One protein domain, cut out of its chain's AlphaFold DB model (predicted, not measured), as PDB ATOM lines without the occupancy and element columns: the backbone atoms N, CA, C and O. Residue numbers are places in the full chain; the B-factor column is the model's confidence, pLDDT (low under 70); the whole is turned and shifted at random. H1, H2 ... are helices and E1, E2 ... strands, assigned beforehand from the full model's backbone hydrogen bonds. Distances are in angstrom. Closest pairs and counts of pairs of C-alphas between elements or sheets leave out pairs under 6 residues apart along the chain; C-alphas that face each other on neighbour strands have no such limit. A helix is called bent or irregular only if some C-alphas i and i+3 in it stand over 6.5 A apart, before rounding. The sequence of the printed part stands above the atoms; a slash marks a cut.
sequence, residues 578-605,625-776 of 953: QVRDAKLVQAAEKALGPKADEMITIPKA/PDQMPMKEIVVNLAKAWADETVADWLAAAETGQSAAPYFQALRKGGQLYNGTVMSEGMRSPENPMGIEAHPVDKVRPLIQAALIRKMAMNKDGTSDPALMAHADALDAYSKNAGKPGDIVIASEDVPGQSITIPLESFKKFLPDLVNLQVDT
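Overview. This is residues 578 to 605 and 625 to 776 of the 953 residues of an uncharacterized protein of Candidatus Melainabacteria bacterium (UniProt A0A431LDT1). Look for helices and strands at opposite ends of the longest axis: H5 sits at the heart of the helical end, with H3, H6 and H7 packed round it, and the small sheet E3 E4 E5 and the strand pair E1 E2 make the other end. H1 packs on H7 and H2 along one side, and H2 reaches from the strands toward H3. The printed part has 180 residues, with seven named helices and five named strands in the order H1 E1 E2 H2 H3 H4 E3 H5 H6 E4 E5 H7, and its class is mostly helix. The larger sheet, in the order E3 E4 E5, is mixed, and E1 E2 is antiparallel. The whole is compact, with a radius of gyration of the C-alphas of 16.2 A and spans of 51 by 39 by 27 A.

Along the chain. Find C-alpha 578 at (156.569, 113.354, 160.846), where H1 begins; it covers residues 578 to 595, 23.3 A from first to last C-alpha, with a kink of 53 degrees near residue 589. E1 follows at residues 599 to 601, and past the cut you meet E2 at residues 627 to 629. H2 takes residues 630 to 640, over 15.2 A, and H3 residues 642 to 655, over 20.4 A. H4 is residues 660 to 666, and E3 residues 675 to 678. Find C-alpha 700 at (139.640, 119.281, 179.471); from there H5 runs to residue 712, over 18.5 A. H6 covers residues 721 to 737, over 23.8 A. E4 is residues 743 to 747, over 13.3 A, and E5 residues 754 to 757. H7, residues 759 to 775, spans 24.4 A to C-alpha 775 at (159.669, 115.101, 177.273), with a kink of 28 degrees near residue 766. H1 is irregular, with C-alphas 591 and 594 9.3 A apart; H7 is only just so, with C-alphas 764 and 767 6.7 A apart.

Arrangement. Start at H5, the hub, which touches three helices. With H6 it forms a helical hairpin at a shallow tilt of 11 degrees, opposite ways, the closest C-alphas being those of Ala 705 and Ala 727, 4.3 A apart. H3 touches H5 at a steep tilt of 53 degrees, closest at C-alphas Trp 649 and Gln 704, 6.0 A. H7 touches H5 at a steep tilt of 46 degrees, closest at C-alphas Ala 706 and Pro 767, 5.7 A. H1 touches H7 at a shallow tilt of 29 degrees, opposite ways, closest at C-alphas Ala 591 and Phe 765, 5.0 A. H1 also touches H2, closest at C-alphas Ala 588 and Lys 631, 5.2 A. H4 and H6 are near each other, with 6 pairs of C-alphas within 10 A. E3, H5, H6 and E4 form a strand-helix-strand unit, two parallel neighbour strands with helices between, and its crossover is right-handed. E3 and E4 are parallel, with N 676 and O 744 2.8 A apart. E4 and E5 are an antiparallel hairpin, with N 745 and O 755 2.8 A apart. In E1 and E2, antiparallel, N 600 and O 628 are 2.8 A apart. H2 only grazes the sheet E3 E4 E5, with its residues 630 to 637. In H2, H3, H4, H5 and H6 every O i to N i+4 pair is within hydrogen-bond range; H1 has 12 of 14 and H7 11 of 13.

Size, cuts and confidence. The two C-alphas farthest apart are those of Ala 605 and Asp 716, at 53.6 A. Residues 606 to 624 are not printed, and C-alphas 605 and 625 are 11.6 A apart across this cut. The link from E3 to H5, residues 679 to 699, is long. Look for low confidence at residues 578 to 579 and 605, which are under 70; the mean pLDDT of the printed part is 87.3.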
ATOM      1  N   GLN A 578     156.217 114.755 161.108       65.19
ATOM      2  CA  GLN A 578     156.569 113.354 160.846       65.19
ATOM      3  C   GLN A 578     156.862 112.600 162.146       65.19
ATOM      4  O   GLN A 578     156.417 111.468 162.341       65.19
ATOM      5  N   VAL A 579     157.579 113.249 163.066       67.38
ATOM      6  CA  VAL A 579     157.885 112.691 164.389       67.38
ATOM      7  C   VAL A 579     156.621 112.616 165.242       67.38
ATOM      8  O   VAL A 579     156.377 111.605 165.900       67.38
ATOM      9  N   ARG A 580     155.802 113.671 165.208       74.81
ATOM     10  CA  ARG A 580     154.519 113.774 165.899       74.81
ATOM     11  C   ARG A 580     153.624 112.609 165.515       74.81
ATOM     12  O   ARG A 580     153.170 111.887 166.390       74.81
ATOM     13  N   ASP A 581     153.406 112.408 164.222       78.88
ATOM     14  CA  ASP A 581     152.446 111.428 163.729       78.88
ATOM     15  C   ASP A 581     152.866 110.004 164.107       78.88
ATOM     16  O   ASP A 581     152.061 109.256 164.660       78.88
ATOM     17  N   ALA A 582     154.145 109.661 163.928       79.12
ATOM     18  CA  ALA A 582     154.670 108.356 164.327       79.12
ATOM     19  C   ALA A 582     154.530 108.107 165.839       79.12
ATOM     20  O   ALA A 582     154.120 107.023 166.260       79.12
ATOM     21  N   LYS A 583     154.844 109.109 166.668       83.06
ATOM     22  CA  LYS A 583     154.752 108.984 168.126       83.06
ATOM     23  C   LYS A 583     153.304 108.939 168.626       83.06
ATOM     24  O   LYS A 583     152.998 108.143 169.511       83.06
ATOM     25  N   LEU A 584     152.408 109.739 168.045       86.44
ATOM     26  CA  LEU A 584     150.980 109.707 168.366       86.44
ATOM     27  C   LEU A 584     150.361 108.353 168.003       86.44
ATOM     28  O   LEU A 584     149.572 107.832 168.786       86.44
ATOM     29  N   VAL A 585     150.746 107.753 166.868       90.25
ATOM     30  CA  VAL A 585     150.288 106.407 166.483       90.25
ATOM     31  C   VAL A 585     150.719 105.372 167.520       90.25
ATOM     32  O   VAL A 585     149.877 104.615 167.991       90.25
ATOM     33  N   GLN A 586     151.984 105.382 167.950       88.31
ATOM     34  CA  GLN A 586     152.473 104.452 168.977       88.31
ATOM     35  C   GLN A 586     151.714 104.598 170.306       88.31
ATOM     36  O   GLN A 586     151.330 103.602 170.923       88.31
ATOM     37  N   ALA A 587     151.465 105.837 170.740       90.06
ATOM     38  CA  ALA A 587     150.674 106.107 171.937       90.06
ATOM     39  C   ALA A 587     149.219 105.628 171.780       90.06
ATOM     40  O   ALA A 587     148.663 105.021 172.697       90.06
ATOM     41  N   ALA A 588     148.610 105.843 170.609       91.56
ATOM     42  CA  ALA A 588     147.255 105.389 170.318       91.56
ATOM     43  C   ALA A 588     147.161 103.854 170.292       91.56
ATOM     44  O   ALA A 588     146.253 103.297 170.906       91.56
ATOM     45  N   GLU A 589     148.110 103.157 169.662       93.62
ATOM     46  CA  GLU A 589     148.171 101.688 169.621       93.62
ATOM     47  C   GLU A 589     148.268 101.085 171.022       93.62
ATOM     48  O   GLU A 589     147.509 100.178 171.372       93.62
ATOM     49  N   LYS A 590     149.146 101.637 171.864       91.44
ATOM     50  CA  LYS A 590     149.292 101.205 173.257       91.44
ATOM     51  C   LYS A 590     148.010 101.430 174.067       91.44
ATOM     52  O   LYS A 590     147.615 100.555 174.836       91.44
ATOM     53  N   ALA A 591     147.360 102.581 173.904       91.00
ATOM     54  CA  ALA A 591     146.156 102.932 174.654       91.00
ATOM     55  C   ALA A 591     144.917 102.127 174.223       91.00
ATOM     56  O   ALA A 591     144.119 101.708 175.069       91.00
ATOM     57  N   LEU A 592     144.759 101.909 172.914       90.06
ATOM     58  CA  LEU A 592     143.615 101.221 172.312       90.06
ATOM     59  C   LEU A 592     143.756  99.694 172.343       90.06
ATOM     60  O   LEU A 592     142.742  98.987 172.345       90.06
ATOM     61  N   GLY A 593     144.986  99.174 172.383       91.06
ATOM     62  CA  GLY A 593     145.258  97.741 172.340       91.06
ATOM     63  C   GLY A 593     144.612  97.094 171.104       91.06
ATOM     64  O   GLY A 593     144.748  97.629 170.006       91.06
ATOM     65  N   PRO A 594     143.844  95.995 171.249       90.81
ATOM     66  CA  PRO A 594     143.198  95.324 170.115       90.81
ATOM     67  C   PRO A 594     142.245  96.202 169.293       90.81
ATOM     68  O   PRO A 594     141.955  95.870 168.150       90.81
ATOM     69  N   LYS A 595     141.741  97.307 169.860       90.00
ATOM     70  CA  LYS A 595     140.839  98.229 169.153       90.00
ATOM     71  C   LYS A 595     141.569  99.184 168.211       90.00
ATOM     72  O   LYS A 595     140.910  99.902 167.475       90.00
ATOM     73  N   ALA A 596     142.901  99.235 168.246       93.44
ATOM     74  CA  ALA A 596     143.682 100.187 167.458       93.44
ATOM     75  C   ALA A 596     143.416 100.057 165.947       93.44
ATOM     76  O   ALA A 596     143.275 101.070 165.263       93.44
ATOM     77  N   ASP A 597     143.285  98.819 165.467       95.62
ATOM     78  CA  ASP A 597     143.076  98.482 164.054       95.62
ATOM     79  C   ASP A 597     141.592  98.276 163.690       95.62
ATOM     80  O   ASP A 597     141.272  97.811 162.597       95.62
ATOM     81  N   GLU A 598     140.661  98.609 164.594       95.12
ATOM     82  CA  GLU A 598     139.227  98.582 164.296       95.12
ATOM     83  C   GLU A 598     138.911  99.628 163.217       95.12
ATOM     84  O   GLU A 598     139.152 100.819 163.416       95.12
ATOM     85  N   MET A 599     138.395  99.182 162.068       96.00
ATOM     86  CA  MET A 599     138.061 100.059 160.943       96.00
ATOM     87  C   MET A 599     136.736 100.772 161.200       96.00
ATOM     88  O   MET A 599     135.679 100.145 161.276       96.00
ATOM     89  N   ILE A 600     136.792 102.096 161.289       94.88
ATOM     90  CA  ILE A 600     135.649 102.962 161.554       94.88
ATOM     91  C   ILE A 600     135.254 103.683 160.270       94.88
ATOM     92  O   ILE A 600     136.096 104.264 159.587       94.88
ATOM     93  N   THR A 601     133.965 103.654 159.944       93.00
ATOM     94  CA  THR A 601     133.409 104.399 158.809       93.00
ATOM     95  C   THR A 601     133.495 105.898 159.068       93.00
ATOM     96  O   THR A 601     133.029 106.371 160.104       93.00
ATOM     97  N   ILE A 602     134.051 106.645 158.113       91.56
ATOM     98  CA  ILE A 602     134.152 108.103 158.193       91.56
ATOM     99  C   ILE A 602     132.896 108.738 157.576       91.56
ATOM    100  O   ILE A 602     132.628 108.510 156.392       91.56
ATOM    101  N   PRO A 603     132.124 109.540 158.335       87.69
ATOM    102  CA  PRO A 603     131.018 110.308 157.782       87.69
ATOM    103  C   PRO A 603     131.542 111.341 156.781       87.69
ATOM    104  O   PRO A 603     132.287 112.246 157.151       87.69
ATOM    105  N   LYS A 604     131.172 111.201 155.507       79.94
ATOM    106  CA  LYS A 604     131.499 112.172 154.456       79.94
ATOM    107  C   LYS A 604     130.406 112.213 153.398       79.94
ATOM    108  O   LYS A 604     129.814 111.179 153.066       79.94
ATOM    109  N   ALA A 605     130.150 113.398 152.853       66.88
ATOM    110  CA  ALA A 605     129.225 113.549 151.739       66.88
ATOM    111  C   ALA A 605     129.750 112.765 150.523       66.88
ATOM    112  O   ALA A 605     130.920 112.869 150.149       66.88
ATOM    113  N   PRO A 625     139.343 108.974 153.433       86.50
ATOM    114  CA  PRO A 625     139.058 107.570 153.152       86.50
ATOM    115  C   PRO A 625     137.636 107.198 153.602       86.50
ATOM    116  O   PRO A 625     137.041 107.876 154.434       86.50
ATOM    117  N   ASP A 626     137.063 106.129 153.037       87.88
ATOM    118  CA  ASP A 626     135.736 105.630 153.456       87.88
ATOM    119  C   ASP A 626     135.763 105.066 154.882       87.88
ATOM    120  O   ASP A 626     134.790 105.170 155.630       87.88
ATOM    121  N   GLN A 627     136.889 104.459 155.254       93.56
ATOM    122  CA  GLN A 627     137.123 103.895 156.571       93.56
ATOM    123  C   GLN A 627     138.538 104.217 157.038       93.56
ATOM    124  O   GLN A 627     139.458 104.324 156.228       93.56
ATOM    125  N   MET A 628     138.708 104.324 158.349       93.94
ATOM    126  CA  MET A 628     139.976 104.634 158.995       93.94
ATOM    127  C   MET A 628     140.126 103.797 160.276       93.94
ATOM    128  O   MET A 628     139.142 103.648 161.006       93.94
ATOM    129  N   PRO A 629     141.320 103.261 160.585       95.44
ATOM    130  CA  PRO A 629     141.579 102.621 161.872       95.44
ATOM    131  C   PRO A 629     141.308 103.567 163.054       95.44
ATOM    132  O   PRO A 629     141.661 104.746 163.004       95.44
ATOM    133  N   MET A 630     140.767 103.057 164.165       94.50
ATOM    134  CA  MET A 630     140.511 103.851 165.380       94.50
ATOM    135  C   MET A 630     141.763 104.590 165.883       94.50
ATOM    136  O   MET A 630     141.663 105.721 166.361       94.50
ATOM    137  N   LYS A 631     142.957 103.994 165.752       93.88
ATOM    138  CA  LYS A 631     144.219 104.665 166.114       93.88
ATOM    139  C   LYS A 631     144.457 105.937 165.308       93.88
ATOM    140  O   LYS A 631     144.862 106.944 165.877       93.88
ATOM    141  N   GLU A 632     144.154 105.921 164.014       92.38
ATOM    142  CA  GLU A 632     144.304 107.091 163.154       92.38
ATOM    143  C   GLU A 632     143.250 108.155 163.481       92.38
ATOM    144  O   GLU A 632     143.567 109.341 163.463       92.38
ATOM    145  N   ILE A 633     142.037 107.762 163.883       92.56
ATOM    146  CA  ILE A 633     141.014 108.704 164.369       92.56
ATOM    147  C   ILE A 633     141.476 109.403 165.652       92.56
ATOM    148  O   ILE A 633     141.406 110.627 165.739       92.56
ATOM    149  N   VAL A 634     141.993 108.657 166.636       92.25
ATOM    150  CA  VAL A 634     142.524 109.238 167.883       92.25
ATOM    151  C   VAL A 634     143.713 110.162 167.604       92.25
ATOM    152  O   VAL A 634     143.817 111.228 168.208       92.25
ATOM    153  N   VAL A 635     144.581 109.804 166.653       89.94
ATOM    154  CA  VAL A 635     145.688 110.660 166.199       89.94
ATOM    155  C   VAL A 635     145.161 111.947 165.560       89.94
ATOM    156  O   VAL A 635     145.648 113.023 165.892       89.94
ATOM    157  N   ASN A 636     144.166 111.869 164.671       89.38
ATOM    158  CA  ASN A 636     143.559 113.049 164.048       89.38
ATOM    159  C   ASN A 636     142.849 113.948 165.069       89.38
ATOM    160  O   ASN A 636     142.964 115.166 164.973       89.38
ATOM    161  N   LEU A 637     142.212 113.367 166.087       89.62
ATOM    162  CA  LEU A 637     141.647 114.118 167.207       89.62
ATOM    163  C   LEU A 637     142.735 114.869 167.989       89.62
ATOM    164  O   LEU A 637     142.616 116.066 168.226       89.62
ATOM    165  N   ALA A 638     143.828 114.186 168.343       86.50
ATOM    166  CA  ALA A 638     144.947 114.799 169.059       86.50
ATOM    167  C   ALA A 638     145.624 115.915 168.247       86.50
ATOM    168  O   ALA A 638     146.091 116.893 168.823       86.50
ATOM    169  N   LYS A 639     145.669 115.780 166.916       83.31
ATOM    170  CA  LYS A 639     146.161 116.820 166.006       83.31
ATOM    171  C   LYS A 639     145.242 118.037 165.982       83.31
ATOM    172  O   LYS A 639     145.738 119.146 166.142       83.31
ATOM    173  N   ALA A 640     143.934 117.823 165.820       82.06
ATOM    174  CA  ALA A 640     142.944 118.897 165.801       82.06
ATOM    175  C   ALA A 640     142.970 119.718 167.098       82.06
ATOM    176  O   ALA A 640     142.861 120.937 167.061       82.06
ATOM    177  N   TRP A 641     143.180 119.047 168.232       82.62
ATOM    178  CA  TRP A 641     143.173 119.652 169.565       82.62
ATOM    179  C   TRP A 641     144.539 120.116 170.066       82.62
ATOM    180  O   TRP A 641     144.645 120.530 171.220       82.62
ATOM    181  N   ALA A 642     145.597 120.008 169.257       77.75
ATOM    182  CA  ALA A 642     146.966 120.174 169.732       77.75
ATOM    183  C   ALA A 642     147.213 121.557 170.355       77.75
ATOM    184  O   ALA A 642     147.750 121.632 171.458       77.75
ATOM    185  N   ASP A 643     146.797 122.628 169.681       73.69
ATOM    186  CA  ASP A 643     147.062 123.998 170.133       73.69
ATOM    187  C   ASP A 643     146.283 124.327 171.422       73.69
ATOM    188  O   ASP A 643     146.881 124.706 172.428       73.69
ATOM    189  N   GLU A 644     144.980 124.040 171.449       76.88
ATOM    190  CA  GLU A 644     144.104 124.198 172.623       76.88
ATOM    191  C   GLU A 644     144.551 123.371 173.836       76.88
ATOM    192  O   GLU A 644     144.527 123.832 174.977       76.88
ATOM    193  N   THR A 645     145.008 122.141 173.595       80.50
ATOM    194  CA  THR A 645     145.525 121.258 174.648       80.50
ATOM    195  C   THR A 645     146.828 121.811 175.233       80.50
ATOM    196  O   THR A 645     147.044 121.737 176.443       80.50
ATOM    197  N   VAL A 646     147.694 122.397 174.400       77.38
ATOM    198  CA  VAL A 646     148.938 123.041 174.847       77.38
ATOM    199  C   VAL A 646     148.658 124.304 175.656       77.38
ATOM    200  O   VAL A 646     149.316 124.516 176.676       77.38
ATOM    201  N   ALA A 647     147.673 125.103 175.253       76.88
ATOM    202  CA  ALA A 647     147.198 126.247 176.023       76.88
ATOM    203  C   ALA A 647     146.673 125.822 177.409       76.88
ATOM    204  O   ALA A 647     147.125 126.338 178.436       76.88
ATOM    205  N   ASP A 648     145.817 124.793 177.464       80.06
ATOM    206  CA  ASP A 648     145.323 124.210 178.720       80.06
ATOM    207  C   ASP A 648     146.461 123.690 179.616       80.06
ATOM    208  O   ASP A 648     146.402 123.817 180.845       80.06
ATOM    209  N   TRP A 649     147.507 123.116 179.016       83.00
ATOM    210  CA  TRP A 649     148.696 122.663 179.731       83.00
ATOM    211  C   TRP A 649     149.514 123.808 180.312       83.00
ATOM    212  O   TRP A 649     149.944 123.720 181.459       83.00
ATOM    213  N   LEU A 650     149.724 124.884 179.563       78.81
ATOM    214  CA  LEU A 650     150.490 126.037 180.035       78.81
ATOM    215  C   LEU A 650     149.803 126.730 181.215       78.81
ATOM    216  O   LEU A 650     150.461 127.022 182.217       78.81
ATOM    217  N   ALA A 651     148.478 126.884 181.155       79.75
ATOM    218  CA  ALA A 651     147.687 127.374 182.283       79.75
ATOM    219  C   ALA A 651     147.873 126.491 183.532       79.75
ATOM    220  O   ALA A 651     148.159 126.976 184.631       79.75
ATOM    221  N   ALA A 652     147.757 125.171 183.353       87.69
ATOM    222  CA  ALA A 652     147.888 124.206 184.438       87.69
ATOM    223  C   ALA A 652     149.322 124.107 184.986       87.69
ATOM    224  O   ALA A 652     149.487 123.880 186.183       87.69
ATOM    225  N   ALA A 653     150.348 124.306 184.155       86.62
ATOM    226  CA  ALA A 653     151.749 124.287 184.570       86.62
ATOM    227  C   ALA A 653     152.096 125.448 185.513       86.62
ATOM    228  O   ALA A 653     152.913 125.279 186.417       86.62
ATOM    229  N   GLU A 654     151.475 126.615 185.330       83.31
ATOM    230  CA  GLU A 654     151.730 127.786 186.174       83.31
ATOM    231  C   GLU A 654     150.991 127.721 187.511       83.31
ATOM    232  O   GLU A 654     151.593 127.978 188.557       83.31
ATOM    233  N   THR A 655     149.691 127.399 187.493       83.12
ATOM    234  CA  THR A 655     148.825 127.582 188.672       83.12
ATOM    235  C   THR A 655     148.037 126.347 189.091       83.12
ATOM    236  O   THR A 655     147.443 126.347 190.169       83.12
ATOM    237  N   GLY A 656     147.999 125.296 188.268       81.44
ATOM    238  CA  GLY A 656     147.156 124.119 188.496       81.44
ATOM    239  C   GLY A 656     145.644 124.394 188.424       81.44
ATOM    240  O   GLY A 656     144.857 123.507 188.758       81.44
ATOM    241  N   GLN A 657     145.212 125.597 188.022       78.19
ATOM    242  CA  GLN A 657     143.791 125.950 187.900       78.19
ATOM    243  C   GLN A 657     143.135 125.369 186.635       78.19
ATOM    244  O   GLN A 657     143.806 124.992 185.677       78.19
ATOM    245  N   SER A 658     141.794 125.329 186.630       71.62
ATOM    246  CA  SER A 658     141.001 124.739 185.543       71.62
ATOM    247  C   SER A 658     139.983 125.707 184.952       71.62
ATOM    248  O   SER A 658     139.197 126.302 185.688       71.62
ATOM    249  N   ALA A 659     139.935 125.791 183.619       75.12
ATOM    250  CA  ALA A 659     138.937 126.563 182.875       75.12
ATOM    251  C   ALA A 659     137.588 125.826 182.711       75.12
ATOM    252  O   ALA A 659     136.595 126.418 182.303       75.12
ATOM    253  N   ALA A 660     137.496 124.541 183.061       83.69
ATOM    254  CA  ALA A 660     136.301 123.731 182.815       83.69
ATOM    255  C   ALA A 660     134.976 124.260 183.425       83.69
ATOM    256  O   ALA A 660     133.953 124.149 182.742       83.69
ATOM    257  N   PRO A 661     134.933 124.900 184.616       85.88
ATOM    258  CA  PRO A 661     133.712 125.549 185.109       85.88
ATOM    259  C   PRO A 661     133.166 126.633 184.174       85.88
ATOM    260  O   PRO A 661     131.950 126.798 184.081       85.88
ATOM    261  N   TYR A 662     134.045 127.353 183.467       82.69
ATOM    262  CA  TYR A 662     133.639 128.340 182.469       82.69
ATOM    263  C   TYR A 662     132.909 127.662 181.308       82.69
ATOM    264  O   TYR A 662     131.783 128.035 180.988       82.69
ATOM    265  N   PHE A 663     133.474 126.587 180.759       82.44
ATOM    266  CA  PHE A 663     132.831 125.840 179.676       82.44
ATOM    267  C   PHE A 663     131.530 125.163 180.122       82.44
ATOM    268  O   PHE A 663     130.542 125.201 179.395       82.44
ATOM    269  N   GLN A 664     131.471 124.635 181.351       86.19
ATOM    270  CA  GLN A 664     130.233 124.114 181.942       86.19
ATOM    271  C   GLN A 664     129.129 125.187 182.000       86.19
ATOM    272  O   GLN A 664     127.964 124.885 181.731       86.19
ATOM    273  N   ALA A 665     129.484 126.438 182.321       82.12
ATOM    274  CA  ALA A 665     128.544 127.556 182.404       82.12
ATOM    275  C   ALA A 665     127.904 127.909 181.049       82.12
ATOM    276  O   ALA A 665     126.742 128.325 181.015       82.12
ATOM    277  N   LEU A 666     128.631 127.694 179.945       75.62
ATOM    278  CA  LEU A 666     128.161 127.952 178.580       75.62
ATOM    279  C   LEU A 666     127.146 126.911 178.071       75.62
ATOM    280  O   LEU A 666     126.465 127.160 177.077       75.62
ATOM    281  N   ARG A 667     127.009 125.745 178.720       79.94
ATOM    282  CA  ARG A 667     126.127 124.659 178.244       79.94
ATOM    283  C   ARG A 667     124.695 124.782 178.772       79.94
ATOM    284  O   ARG A 667     124.460 125.203 179.914       79.94
ATOM    285  N   LYS A 668     123.701 124.363 177.972       71.38
ATOM    286  CA  LYS A 668     122.274 124.425 178.357       71.38
ATOM    287  C   LYS A 668     121.979 123.536 179.558       71.38
ATOM    288  O   LYS A 668     121.278 123.966 180.471       71.38
ATOM    289  N   GLY A 669     122.557 122.334 179.577       70.62
ATOM    290  CA  GLY A 669     122.383 121.355 180.652       70.62
ATOM    291  C   GLY A 669     123.242 121.596 181.895       70.62
ATOM    292  O   GLY A 669     123.104 120.857 182.863       70.62
ATOM    293  N   GLY A 670     124.141 122.591 181.876       80.19
ATOM    294  CA  GLY A 670     125.067 122.847 182.983       80.19
ATOM    295  C   GLY A 670     125.979 121.659 183.308       80.19
ATOM    296  O   GLY A 670     126.411 121.526 184.447       80.19
ATOM    297  N   GLN A 671     126.244 120.783 182.337       88.31
ATOM    298  CA  GLN A 671     127.161 119.647 182.439       88.31
ATOM    299  C   GLN A 671     128.312 119.835 181.454       88.31
ATOM    300  O   GLN A 671     128.131 120.458 180.406       88.31
ATOM    301  N   LEU A 672     129.473 119.251 181.754       90.56
ATOM    302  CA  LEU A 672     130.566 119.182 180.783       90.56
ATOM    303  C   LEU A 672     130.151 118.264 179.626       90.56
ATOM    304  O   LEU A 672     129.821 117.089 179.838       90.56
ATOM    305  N   TYR A 673     130.142 118.799 178.408       90.62
ATOM    306  CA  TYR A 673     129.663 118.077 177.237       90.62
ATOM    307  C   TYR A 673     130.726 117.099 176.704       90.62
ATOM    308  O   TYR A 673     131.929 117.318 176.850       90.62
ATOM    309  N   ASN A 674     130.282 115.983 176.119       91.62
ATOM    310  CA  ASN A 674     131.136 114.920 175.565       91.62
ATOM    311  C   ASN A 674     131.081 114.832 174.031       91.62
ATOM    312  O   ASN A 674     131.607 113.880 173.460       91.62
ATOM    313  N   GLY A 675     130.422 115.786 173.376       91.44
ATOM    314  CA  GLY A 675     130.288 115.835 171.926       91.44
ATOM    315  C   GLY A 675     131.035 117.010 171.303       91.44
ATOM    316  O   GLY A 675     131.185 118.060 171.922       91.44
ATOM    317  N   THR A 676     131.465 116.826 170.064       92.06
ATOM    318  CA  THR A 676     131.989 117.860 169.173       92.06
ATOM    319  C   THR A 676     131.506 117.591 167.743       92.06
ATOM    320  O   THR A 676     130.716 116.665 167.522       92.06
ATOM    321  N   VAL A 677     131.944 118.386 166.769       90.62
ATOM    322  CA  VAL A 677     131.560 118.235 165.362       90.62
ATOM    323  C   VAL A 677     132.762 118.045 164.437       90.62
ATOM    324  O   VAL A 677     133.901 118.348 164.795       90.62
ATOM    325  N   MET A 678     132.487 117.560 163.229       89.88
ATOM    326  CA  MET A 678     133.411 117.582 162.100       89.88
ATOM    327  C   MET A 678     132.719 118.074 160.827       89.88
ATOM    328  O   MET A 678     131.527 117.808 160.628       89.88
ATOM    329  N   SER A 679     133.473 118.748 159.960       84.19
ATOM    330  CA  SER A 679     133.001 119.164 158.639       84.19
ATOM    331  C   SER A 679     134.123 119.295 157.612       84.19
ATOM    332  O   SER A 679     135.263 119.630 157.947       84.19
ATOM    333  N   GLU A 680     133.790 119.098 156.336       78.94
ATOM    334  CA  GLU A 680     134.703 119.306 155.208       78.94
ATOM    335  C   GLU A 680     135.277 120.734 155.215       78.94
ATOM    336  O   GLU A 680     136.465 120.930 154.961       78.94
ATOM    337  N   GLY A 681     134.466 121.725 155.607       72.50
ATOM    338  CA  GLY A 681     134.865 123.133 155.694       72.50
ATOM    339  C   GLY A 681     135.950 123.439 156.735       72.50
ATOM    340  O   GLY A 681     136.633 124.452 156.609       72.50
ATOM    341  N   MET A 682     136.149 122.571 157.735       76.25
ATOM    342  CA  MET A 682     137.188 122.725 158.766       76.25
ATOM    343  C   MET A 682     138.491 121.992 158.437       76.25
ATOM    344  O   MET A 682     139.465 122.103 159.188       76.25
ATOM    345  N   ARG A 683     138.535 121.224 157.344       80.31
ATOM    346  CA  ARG A 683     139.699 120.398 157.020       80.31
ATOM    347  C   ARG A 683     140.922 121.257 156.690       80.31
ATOM    348  O   ARG A 683     140.844 122.239 155.952       80.31
ATOM    349  N   SER A 684     142.072 120.850 157.217       72.88
ATOM    350  CA  SER A 684     143.387 121.425 156.907       72.88
ATOM    351  C   SER A 684     144.484 120.351 156.983       72.88
ATOM    352  O   SER A 684     144.231 119.268 157.518       72.88
ATOM    353  N   PRO A 685     145.719 120.616 156.523       72.75
ATOM    354  CA  PRO A 685     146.825 119.665 156.661       72.75
ATOM    355  C   PRO A 685     147.115 119.274 158.121       72.75
ATOM    356  O   PRO A 685     147.567 118.163 158.402       72.75
ATOM    357  N   GLU A 686     146.837 120.176 159.066       71.00
ATOM    358  CA  GLU A 686     147.009 119.940 160.504       71.00
ATOM    359  C   GLU A 686     145.760 119.350 161.168       71.00
ATOM    360  O   GLU A 686     145.874 118.712 162.209       71.00
ATOM    361  N   ASN A 687     144.597 119.472 160.524       77.81
ATOM    362  CA  ASN A 687     143.328 118.876 160.926       77.81
ATOM    363  C   ASN A 687     142.671 118.143 159.735       77.81
ATOM    364  O   ASN A 687     141.678 118.622 159.175       77.81
ATOM    365  N   PRO A 688     143.210 116.984 159.306       81.44
ATOM    366  CA  PRO A 688     142.796 116.342 158.056       81.44
ATOM    367  C   PRO A 688     141.334 115.896 158.032       81.44
ATOM    368  O   PRO A 688     140.755 115.777 156.955       81.44
ATOM    369  N   MET A 689     140.748 115.644 159.208       86.25
ATOM    370  CA  MET A 689     139.351 115.240 159.381       86.25
ATOM    371  C   MET A 689     138.387 116.417 159.567       86.25
ATOM    372  O   MET A 689     137.182 116.191 159.576       86.25
ATOM    373  N   GLY A 690     138.889 117.647 159.713       84.62
ATOM    374  CA  GLY A 690     138.045 118.820 159.926       84.62
ATOM    375  C   GLY A 690     137.269 118.748 161.238       84.62
ATOM    376  O   GLY A 690     136.096 119.097 161.278       84.62
ATOM    377  N   ILE A 691     137.901 118.235 162.294       88.31
ATOM    378  CA  ILE A 691     137.317 118.157 163.637       88.31
ATOM    379  C   ILE A 691     137.402 119.540 164.284       88.31
ATOM    380  O   ILE A 691     138.417 120.217 164.160       88.31
ATOM    381  N   GLU A 692     136.360 119.960 164.984       82.94
ATOM    382  CA  GLU A 692     136.379 121.200 165.759       82.94
ATOM    383  C   GLU A 692     137.569 121.192 166.752       82.94
ATOM    384  O   GLU A 692     137.825 120.204 167.450       82.94
ATOM    385  N   ALA A 693     138.354 122.271 166.732       77.75
ATOM    386  CA  ALA A 693     139.682 122.356 167.332       77.75
ATOM    387  C   ALA A 693     139.681 122.391 168.869       77.75
ATOM    388  O   ALA A 693     140.707 122.090 169.479       77.75
ATOM    389  N   HIS A 694     138.556 122.710 169.511       83.00
ATOM    390  CA  HIS A 694     138.476 122.737 170.964       83.00
ATOM    391  C   HIS A 694     138.241 121.323 171.528       83.00
ATOM    392  O   HIS A 694     137.323 120.605 171.112       83.00
ATOM    393  N   PRO A 695     139.022 120.900 172.541       84.12
ATOM    394  CA  PRO A 695     138.747 119.675 173.267       84.12
ATOM    395  C   PRO A 695     137.334 119.683 173.837       84.12
ATOM    396  O   PRO A 695     136.892 120.681 174.419       84.12
ATOM    397  N   VAL A 696     136.651 118.537 173.744       89.94
ATOM    398  CA  VAL A 696     135.347 118.371 174.398       89.94
ATOM    399  C   VAL A 696     135.469 118.710 175.883       89.94
ATOM    400  O   VAL A 696     136.407 118.275 176.559       89.94
ATOM    401  N   ASP A 697     134.505 119.462 176.417       89.62
ATOM    402  CA  ASP A 697     134.605 120.037 177.766       89.62
ATOM    403  C   ASP A 697     134.873 118.974 178.837       89.62
ATOM    404  O   ASP A 697     135.623 119.202 179.785       89.62
ATOM    405  N   LYS A 698     134.282 117.781 178.676       91.56
ATOM    406  CA  LYS A 698     134.465 116.653 179.600       91.56
ATOM    407  C   LYS A 698     135.917 116.175 179.674       91.56
ATOM    408  O   LYS A 698     136.329 115.641 180.701       91.56
ATOM    409  N   VAL A 699     136.691 116.339 178.608       91.75
ATOM    410  CA  VAL A 699     138.077 115.868 178.515       91.75
ATOM    411  C   VAL A 699     139.073 116.905 179.039       91.75
ATOM    412  O   VAL A 699     140.118 116.512 179.552       91.75
ATOM    413  N   ARG A 700     138.742 118.203 179.012       90.31
ATOM    414  CA  ARG A 700     139.640 119.281 179.471       90.31
ATOM    415  C   ARG A 700     140.190 119.080 180.898       90.31
ATOM    416  O   ARG A 700     141.409 119.153 181.059       90.31
ATOM    417  N   PRO A 701     139.392 118.718 181.931       92.50
ATOM    418  CA  PRO A 701     139.956 118.435 183.255       92.50
ATOM    419  C   PRO A 701     140.916 117.238 183.265       92.50
ATOM    420  O   PRO A 701     141.890 117.247 184.012       92.50
ATOM    421  N   LEU A 702     140.676 116.224 182.421       93.50
ATOM    422  CA  LEU A 702     141.523 115.027 182.324       93.50
ATOM    423  C   LEU A 702     142.885 115.361 181.697       93.50
ATOM    424  O   LEU A 702     143.915 114.844 182.130       93.50
ATOM    425  N   ILE A 703     142.891 116.244 180.691       90.50
ATOM    426  CA  ILE A 703     144.105 116.779 180.056       90.50
ATOM    427  C   ILE A 703     144.981 117.486 181.095       90.50
ATOM    428  O   ILE A 703     146.178 117.206 181.194       90.50
ATOM    429  N   GLN A 704     144.379 118.367 181.898       92.00
ATOM    430  CA  GLN A 704     145.084 119.093 182.955       92.00
ATOM    431  C   GLN A 704     145.569 118.149 184.062       92.00
ATOM    432  O   GLN A 704     146.729 118.222 184.465       92.00
ATOM    433  N   ALA A 705     144.730 117.205 184.503       94.31
ATOM    434  CA  ALA A 705     145.100 116.204 185.503       94.31
ATOM    435  C   ALA A 705     146.307 115.360 185.062       94.31
ATOM    436  O   ALA A 705     147.209 115.099 185.860       94.31
ATOM    437  N   ALA A 706     146.363 114.955 183.788       93.81
ATOM    438  CA  ALA A 706     147.489 114.200 183.245       93.81
ATOM    439  C   ALA A 706     148.808 114.996 183.300       93.81
ATOM    440  O   ALA A 706     149.835 114.439 183.697       93.81
ATOM    441  N   LEU A 707     148.783 116.297 182.984       92.88
ATOM    442  CA  LEU A 707     149.957 117.162 183.124       92.88
ATOM    443  C   LEU A 707     150.361 117.360 184.587       92.88
ATOM    444  O   LEU A 707     151.537 117.221 184.919       92.88
ATOM    445  N   ILE A 708     149.406 117.650 185.471       94.88
ATOM    446  CA  ILE A 708     149.693 117.880 186.893       94.88
ATOM    447  C   ILE A 708     150.353 116.641 187.506       94.88
ATOM    448  O   ILE A 708     151.359 116.771 188.199       94.88
ATOM    449  N   ARG A 709     149.875 115.433 187.175       94.31
ATOM    450  CA  ARG A 709     150.525 114.178 187.595       94.31
ATOM    451  C   ARG A 709     151.956 114.080 187.098       94.31
ATOM    452  O   ARG A 709     152.836 113.708 187.866       94.31
ATOM    453  N   LYS A 710     152.205 114.432 185.836       92.50
ATOM    454  CA  LYS A 710     153.558 114.444 185.273       92.50
ATOM    455  C   LYS A 710     154.475 115.405 186.034       92.50
ATOM    456  O   LYS A 710     155.599 115.034 186.364       92.50
ATOM    457  N   MET A 711     153.992 116.603 186.352       91.88
ATOM    458  CA  MET A 711     154.756 117.626 187.074       91.88
ATOM    459  C   MET A 711     154.899 117.344 188.578       91.88
ATOM    460  O   MET A 711     155.826 117.849 189.209       91.88
ATOM    461  N   ALA A 712     154.020 116.522 189.153       92.81
ATOM    462  CA  ALA A 712     154.095 116.096 190.547       92.81
ATOM    463  C   ALA A 712     155.235 115.099 190.814       92.81
ATOM    464  O   ALA A 712     155.623 114.925 191.969       92.81
ATOM    465  N   MET A 713     155.777 114.442 189.781       90.62
ATOM    466  CA  MET A 713     156.824 113.429 189.936       90.62
ATOM    467  C   MET A 713     158.191 114.058 190.248       90.62
ATOM    468  O   MET A 713     158.669 114.975 189.577       90.62
ATOM    469  N   ASN A 714     158.866 113.515 191.255       81.06
ATOM    470  CA  ASN A 714     160.241 113.825 191.616       81.06
ATOM    471  C   ASN A 714     161.228 113.016 190.762       81.06
ATOM    472  O   ASN A 714     160.911 111.948 190.235       81.06
ATOM    473  N   LYS A 715     162.473 113.499 190.673       78.19
ATOM    474  CA  LYS A 715     163.552 112.807 189.940       78.19
ATOM    475  C   LYS A 715     163.895 111.430 190.525       78.19
ATOM    476  O   LYS A 715     164.437 110.596 189.813       78.19
ATOM    477  N   ASP A 716     163.597 111.208 191.804       83.50
ATOM    478  CA  ASP A 716     163.804 109.941 192.513       83.50
ATOM    479  C   ASP A 716     162.614 108.968 192.392       83.50
ATOM    480  O   ASP A 716     162.647 107.882 192.968       83.50
ATOM    481  N   GLY A 717     161.569 109.338 191.640       79.75
ATOM    482  CA  GLY A 717     160.376 108.518 191.419       79.75
ATOM    483  C   GLY A 717     159.280 108.660 192.480       79.75
ATOM    484  O   GLY A 717     158.237 108.022 192.340       79.75
ATOM    485  N   THR A 718     159.468 109.489 193.511       88.94
ATOM    486  CA  THR A 718     158.389 109.861 194.449       88.94
ATOM    487  C   THR A 718     157.470 110.935 193.843       88.94
ATOM    488  O   THR A 718     157.817 111.524 192.824       88.94
ATOM    489  N   SER A 719     156.294 111.206 194.417       91.25
ATOM    490  CA  SER A 719     155.359 112.228 193.907       91.25
ATOM    491  C   SER A 719     154.889 113.197 194.993       91.25
ATOM    492  O   SER A 719     154.835 112.837 196.168       91.25
ATOM    493  N   ASP A 720     154.551 114.429 194.599       93.69
ATOM    494  CA  ASP A 720     153.916 115.427 195.467       93.69
ATOM    495  C   ASP A 720     152.459 115.020 195.777       93.69
ATOM    496  O   ASP A 720     151.620 115.021 194.868       93.69
ATOM    497  N   PRO A 721     152.118 114.667 197.033       92.75
ATOM    498  CA  PRO A 721     150.791 114.143 197.350       92.75
ATOM    499  C   PRO A 721     149.659 115.154 197.145       92.75
ATOM    500  O   PRO A 721     148.544 114.749 196.819       92.75
ATOM    501  N   ALA A 722     149.924 116.452 197.323       91.06
ATOM    502  CA  ALA A 722     148.906 117.489 197.186       91.06
ATOM    503  C   ALA A 722     148.534 117.691 195.714       91.06
ATOM    504  O   ALA A 722     147.351 117.712 195.373       91.06
ATOM    505  N   LEU A 723     149.533 117.742 194.826       93.88
ATOM    506  CA  LEU A 723     149.288 117.803 193.383       93.88
ATOM    507  C   LEU A 723     148.619 116.531 192.850       93.88
ATOM    508  O   LEU A 723     147.737 116.621 191.997       93.88
ATOM    509  N   MET A 724     148.993 115.353 193.363       95.56
ATOM    510  CA  MET A 724     148.325 114.098 192.994       95.56
ATOM    511  C   MET A 724     146.849 114.108 193.410       95.56
ATOM    512  O   MET A 724     145.988 113.806 192.586       95.56
ATOM    513  N   ALA A 725     146.543 114.537 194.640       94.44
ATOM    514  CA  ALA A 725     145.165 114.671 195.115       94.44
ATOM    515  C   ALA A 725     144.360 115.690 194.290       94.44
ATOM    516  O   ALA A 725     143.183 115.471 194.004       94.44
ATOM    517  N   HIS A 726     144.992 116.787 193.869       93.62
ATOM    518  CA  HIS A 726     144.371 117.785 192.998       93.62
ATOM    519  C   HIS A 726     144.060 117.226 191.603       93.62
ATOM    520  O   HIS A 726     142.963 117.430 191.085       93.62
ATOM    521  N   ALA A 727     144.981 116.462 191.009       95.38
ATOM    522  CA  ALA A 727     144.733 115.775 189.743       95.38
ATOM    523  C   ALA A 727     143.602 114.735 189.855       95.38
ATOM    524  O   ALA A 727     142.755 114.642 188.966       95.38
ATOM    525  N   ASP A 728     143.537 113.992 190.963       96.00
ATOM    526  CA  ASP A 728     142.448 113.044 191.228       96.00
ATOM    527  C   ASP A 728     141.092 113.755 191.389       96.00
ATOM    528  O   ASP A 728     140.063 113.252 190.926       96.00
ATOM    529  N   ALA A 729     141.077 114.951 191.988       95.00
ATOM    530  CA  ALA A 729     139.876 115.775 192.098       95.00
ATOM    531  C   ALA A 729     139.373 116.261 190.725       95.00
ATOM    532  O   ALA A 729     138.166 116.226 190.470       95.00
ATOM    533  N   LEU A 730     140.272 116.630 189.804       94.88
ATOM    534  CA  LEU A 730     139.917 116.984 188.421       94.88
ATOM    535  C   LEU A 730     139.315 115.799 187.650       94.88
ATOM    536  O   LEU A 730     138.311 115.964 186.948       94.88
ATOM    537  N   ASP A 731     139.865 114.594 187.820       94.69
ATOM    538  CA  ASP A 731     139.298 113.373 187.233       94.69
ATOM    539  C   ASP A 731     137.894 113.084 187.779       94.69
ATOM    540  O   ASP A 731     136.966 112.769 187.023       94.69
ATOM    541  N   ALA A 732     137.720 113.215 189.097       95.00
ATOM    542  CA  ALA A 732     136.426 113.057 189.745       95.00
ATOM    543  C   ALA A 732     135.423 114.114 189.261       95.00
ATOM    544  O   ALA A 732     134.261 113.785 189.010       95.00
ATOM    545  N   TYR A 733     135.859 115.361 189.077       94.25
ATOM    546  CA  TYR A 733     135.035 116.434 188.532       94.25
ATOM    547  C   TYR A 733     134.585 116.134 187.096       94.25
ATOM    548  O   TYR A 733     133.380 116.127 186.843       94.25
ATOM    549  N   SER A 734     135.505 115.784 186.188       94.25
ATOM    550  CA  SER A 734     135.168 115.376 184.811       94.25
ATOM    551  C   SER A 734     134.140 114.240 184.784       94.25
ATOM    552  O   SER A 734     133.159 114.285 184.034       94.25
ATOM    553  N   LYS A 735     134.324 113.228 185.642       93.94
ATOM    554  CA  LYS A 735     133.415 112.082 185.745       93.94
ATOM    555  C   LYS A 735     132.023 112.476 186.243       93.94
ATOM    556  O   LYS A 735     131.038 111.999 185.690       93.94
ATOM    557  N   ASN A 736     131.952 113.282 187.299       94.25
ATOM    558  CA  ASN A 736     130.718 113.510 188.051       94.25
ATOM    559  C   ASN A 736     129.913 114.720 187.541       94.25
ATOM    560  O   ASN A 736     128.698 114.741 187.710       94.25
ATOM    561  N   ALA A 737     130.565 115.709 186.921       92.31
ATOM    562  CA  ALA A 737     129.910 116.870 186.307       92.31
ATOM    563  C   ALA A 737     129.718 116.725 184.785       92.31
ATOM    564  O   ALA A 737     129.003 117.524 184.176       92.31
ATOM    565  N   GLY A 738     130.356 115.736 184.154       90.38
ATOM    566  CA  GLY A 738     130.251 115.496 182.716       90.38
ATOM    567  C   GLY A 738     129.088 114.596 182.308       90.38
ATOM    568  O   GLY A 738     128.686 113.689 183.038       90.38
ATOM    569  N   LYS A 739     128.581 114.804 181.086       90.00
ATOM    570  CA  LYS A 739     127.567 113.937 180.465       90.00
ATOM    571  C   LYS A 739     128.106 112.498 180.371       90.00
ATOM    572  O   LYS A 739     129.253 112.320 179.953       90.00
ATOM    573  N   PRO A 740     127.354 111.456 180.774       89.19
ATOM    574  CA  PRO A 740     127.832 110.076 180.704       89.19
ATOM    575  C   PRO A 740     128.063 109.631 179.255       89.19
ATOM    576  O   PRO A 740     127.434 110.139 178.330       89.19
ATOM    577  N   GLY A 741     128.950 108.651 179.078       91.00
ATOM    578  CA  GLY A 741     129.281 108.084 177.771       91.00
ATOM    579  C   GLY A 741     130.618 108.548 177.194       91.00
ATOM    580  O   GLY A 741     131.424 109.205 177.869       91.00
ATOM    581  N   ASP A 742     130.811 108.131 175.947       94.88
ATOM    582  CA  ASP A 742     132.025 108.249 175.141       94.88
ATOM    583  C   ASP A 742     132.137 109.606 174.437       94.88
ATOM    584  O   ASP A 742     131.214 110.419 174.500       94.88
ATOM    585  N   ILE A 743     133.278 109.874 173.802       95.31
ATOM    586  CA  ILE A 743     133.471 111.089 173.002       95.31
ATOM    587  C   ILE A 743     132.740 110.895 171.673       95.31
ATOM    588  O   ILE A 743     132.951 109.880 171.007       95.31
ATOM    589  N   VAL A 744     131.901 111.855 171.287       95.81
ATOM    590  CA  VAL A 744     131.108 111.797 170.048       95.81
ATOM    591  C   VAL A 744     131.519 112.923 169.108       95.81
ATOM    592  O   VAL A 744     131.528 114.082 169.507       95.81
ATOM    593  N   ILE A 745     131.817 112.595 167.855       95.56
ATOM    594  CA  ILE A 745     132.115 113.560 166.792       95.56
ATOM    595  C   ILE A 745     130.975 113.481 165.775       95.56
ATOM    596  O   ILE A 745     130.890 112.517 165.013       95.56
ATOM    597  N   ALA A 746     130.061 114.449 165.800       93.75
ATOM    598  CA  ALA A 746     128.918 114.497 164.891       93.75
ATOM    599  C   ALA A 746     129.301 115.127 163.545       93.75
ATOM    600  O   ALA A 746     130.032 116.113 163.500       93.75
ATOM    601  N   SER A 747     128.797 114.576 162.442       91.88
ATOM    602  CA  SER A 747     129.083 115.106 161.106       91.88
ATOM    603  C   SER A 747     128.115 116.214 160.721       91.88
ATOM    604  O   SER A 747     126.912 115.966 160.675       91.88
ATOM    605  N   GLU A 748     128.630 117.397 160.377       85.94
ATOM    606  CA  GLU A 748     127.826 118.435 159.716       85.94
ATOM    607  C   GLU A 748     127.468 118.052 158.275       85.94
ATOM    608  O   GLU A 748     126.343 118.277 157.839       85.94
ATOM    609  N   ASP A 749     128.410 117.435 157.556       83.75
ATOM    610  CA  ASP A 749     128.237 117.066 156.145       83.75
ATOM    611  C   ASP A 749     127.215 115.940 155.938       83.75
ATOM    612  O   ASP A 749     126.595 115.840 154.878       83.75
ATOM    613  N   VAL A 750     127.046 115.067 156.936       89.25
ATOM    614  CA  VAL A 750     126.120 113.931 156.888       89.25
ATOM    615  C   VAL A 750     125.350 113.817 158.209       89.25
ATOM    616  O   VAL A 750     125.671 112.963 159.046       89.25
ATOM    617  N   PRO A 751     124.308 114.649 158.417       89.81
ATOM    618  CA  PRO A 751     123.490 114.579 159.621       89.81
ATOM    619  C   PRO A 751     122.958 113.162 159.874       89.81
ATOM    620  O   PRO A 751     122.533 112.451 158.964       89.81
ATOM    621  N   GLY A 752     122.973 112.742 161.137       90.38
ATOM    622  CA  GLY A 752     122.596 111.402 161.598       90.38
ATOM    623  C   GLY A 752     123.773 110.433 161.688       90.38
ATOM    624  O   GLY A 752     123.614 109.339 162.228       90.38
ATOM    625  N   GLN A 753     124.956 110.825 161.206       93.88
ATOM    626  CA  GLN A 753     126.186 110.047 161.337       93.88
ATOM    627  C   GLN A 753     127.165 110.694 162.321       93.88
ATOM    628  O   GLN A 753     127.211 111.914 162.498       93.88
ATOM    629  N   SER A 754     127.950 109.851 162.990       95.12
ATOM    630  CA  SER A 754     128.961 110.277 163.956       95.12
ATOM    631  C   SER A 754     130.053 109.225 164.124       95.12
ATOM    632  O   SER A 754     129.865 108.058 163.773       95.12
ATOM    633  N   ILE A 755     131.177 109.651 164.688       96.00
ATOM    634  CA  ILE A 755     132.261 108.788 165.154       96.00
ATOM    635  C   ILE A 755     132.230 108.778 166.683       96.00
ATOM    636  O   ILE A 755     132.124 109.833 167.307       96.00
ATOM    637  N   THR A 756     132.364 107.596 167.284       94.88
ATOM    638  CA  THR A 756     132.411 107.435 168.744       94.88
ATOM    639  C   THR A 756     133.767 106.899 169.170       94.88
ATOM    640  O   THR A 756     134.200 105.850 168.695       94.88
ATOM    641  N   ILE A 757     134.422 107.592 170.100       93.31
ATOM    642  CA  ILE A 757     135.716 107.196 170.661       93.31
ATOM    643  C   ILE A 757     135.517 106.835 172.135       93.31
ATOM    644  O   ILE A 757     135.115 107.701 172.920       93.31
ATOM    645  N   PRO A 758     135.832 105.590 172.548       91.94
ATOM    646  CA  PRO A 758     135.696 105.178 173.938       91.94
ATOM    647  C   PRO A 758     136.476 106.092 174.886       91.94
ATOM    648  O   PRO A 758     137.700 106.212 174.772       91.94
ATOM    649  N   LEU A 759     135.792 106.697 175.863       92.12
ATOM    650  CA  LEU A 759     136.425 107.660 176.774       92.12
ATOM    651  C   LEU A 759     137.566 107.015 177.573       92.12
ATOM    652  O   LEU A 759     138.608 107.629 177.786       92.12
ATOM    653  N   GLU A 760     137.397 105.759 177.985       91.31
ATOM    654  CA  GLU A 760     138.426 105.014 178.722       91.31
ATOM    655  C   GLU A 760     139.681 104.743 177.883       91.31
ATOM    656  O   GLU A 760     140.786 104.717 178.422       91.31
ATOM    657  N   SER A 761     139.543 104.589 176.563       89.56
ATOM    658  CA  SER A 761     140.702 104.493 175.672       89.56
ATOM    659  C   SER A 761     141.430 105.831 175.578       89.56
ATOM    660  O   SER A 761     142.653 105.873 175.676       89.56
ATOM    661  N   PHE A 762     140.686 106.936 175.464       90.12
ATOM    662  CA  PHE A 762     141.280 108.271 175.428       90.12
ATOM    663  C   PHE A 762     141.992 108.622 176.748       90.12
ATOM    664  O   PHE A 762     143.102 109.144 176.740       90.12
ATOM    665  N   LYS A 763     141.427 108.238 177.900       92.38
ATOM    666  CA  LYS A 763     142.092 108.377 179.209       92.38
ATOM    667  C   LYS A 763     143.428 107.643 179.287       92.38
ATOM    668  O   LYS A 763     144.365 108.164 179.876       92.38
ATOM    669  N   LYS A 764     143.528 106.447 178.696       92.62
ATOM    670  CA  LYS A 764     144.795 105.695 178.621       92.62
ATOM    671  C   LYS A 764     145.809 106.342 177.680       92.62
ATOM    672  O   LYS A 764     147.004 106.173 177.886       92.62
ATOM    673  N   PHE A 765     145.333 107.070 176.674       91.94
ATOM    674  CA  PHE A 765     146.164 107.794 175.717       91.94
ATOM    675  C   PHE A 765     146.774 109.073 176.312       91.94
ATOM    676  O   PHE A 765     147.926 109.389 176.025       91.94
ATOM    677  N   LEU A 766     146.044 109.777 177.186       90.94
ATOM    678  CA  LEU A 766     146.458 111.070 177.749       90.94
ATOM    679  C   LEU A 766     147.853 111.089 178.409       90.94
ATOM    680  O   LEU A 766     148.617 112.000 178.095       90.94
ATOM    681  N   PRO A 767     148.243 110.136 179.283       90.25
ATOM    682  CA  PRO A 767     149.576 110.147 179.886       90.25
ATOM    683  C   PRO A 767     150.700 110.056 178.853       90.25
ATOM    684  O   PRO A 767     151.712 110.742 178.979       90.25
ATOM    685  N   ASP A 768     150.520 109.229 177.819       89.94
ATOM    686  CA  ASP A 768     151.507 109.103 176.751       89.94
ATOM    687  C   ASP A 768     151.525 110.370 175.889       89.94
ATOM    688  O   ASP A 768     152.607 110.868 175.603       89.94
ATOM    689  N   LEU A 769     150.368 110.962 175.565       87.38
ATOM    690  CA  LEU A 769     150.291 112.254 174.870       87.38
ATOM    691  C   LEU A 769     151.040 113.365 175.628       87.38
ATOM    692  O   LEU A 769     151.831 114.091 175.029       87.38
ATOM    693  N   VAL A 770     150.834 113.471 176.946       87.50
ATOM    694  CA  VAL A 770     151.538 114.444 177.795       87.50
ATOM    695  C   VAL A 770     153.040 114.180 177.777       87.50
ATOM    696  O   VAL A 770     153.802 115.098 177.494       87.50
ATOM    697  N   ASN A 771     153.482 112.940 178.024       86.94
ATOM    698  CA  ASN A 771     154.907 112.587 177.988       86.94
ATOM    699  C   ASN A 771     155.533 112.917 176.628       86.94
ATOM    700  O   ASN A 771     156.627 113.473 176.560       86.94
ATOM    701  N   LEU A 772     154.823 112.623 175.537       81.69
ATOM    702  CA  LEU A 772     155.263 112.947 174.188       81.69
ATOM    703  C   LEU A 772     155.466 114.446 173.996       81.69
ATOM    704  O   LEU A 772     156.490 114.833 173.435       81.69
ATOM    705  N   GLN A 773     154.538 115.272 174.471       77.81
ATOM    706  CA  GLN A 773     154.654 116.718 174.348       77.81
ATOM    707  C   GLN A 773     155.780 117.283 175.221       77.81
ATOM    708  O   GLN A 773     156.568 118.108 174.760       77.81
ATOM    709  N   VAL A 774     155.845 116.874 176.491       82.69
ATOM    710  CA  VAL A 774     156.702 117.549 177.472       82.69
ATOM    711  C   VAL A 774     158.130 117.019 177.491       82.69
ATOM    712  O   VAL A 774     159.041 117.802 177.746       82.69
ATOM    713  N   ASP A 775     158.347 115.735 177.187       85.12
ATOM    714  CA  ASP A 775     159.669 115.101 177.273       85.12
ATOM    715  C   ASP A 775     160.385 114.991 175.925       85.12
ATOM    716  O   ASP A 775     161.569 114.658 175.887       85.12
ATOM    717  N   THR A 776     159.701 115.213 174.797       81.06
ATOM    718  CA  THR A 776     160.369 115.097 173.497       81.06
ATOM    719  C   THR A 776     161.289 116.301 173.269       81.06
ATOM    720  O   THR A 776     160.825 117.435 173.358       81.06
TER     721      THR A 776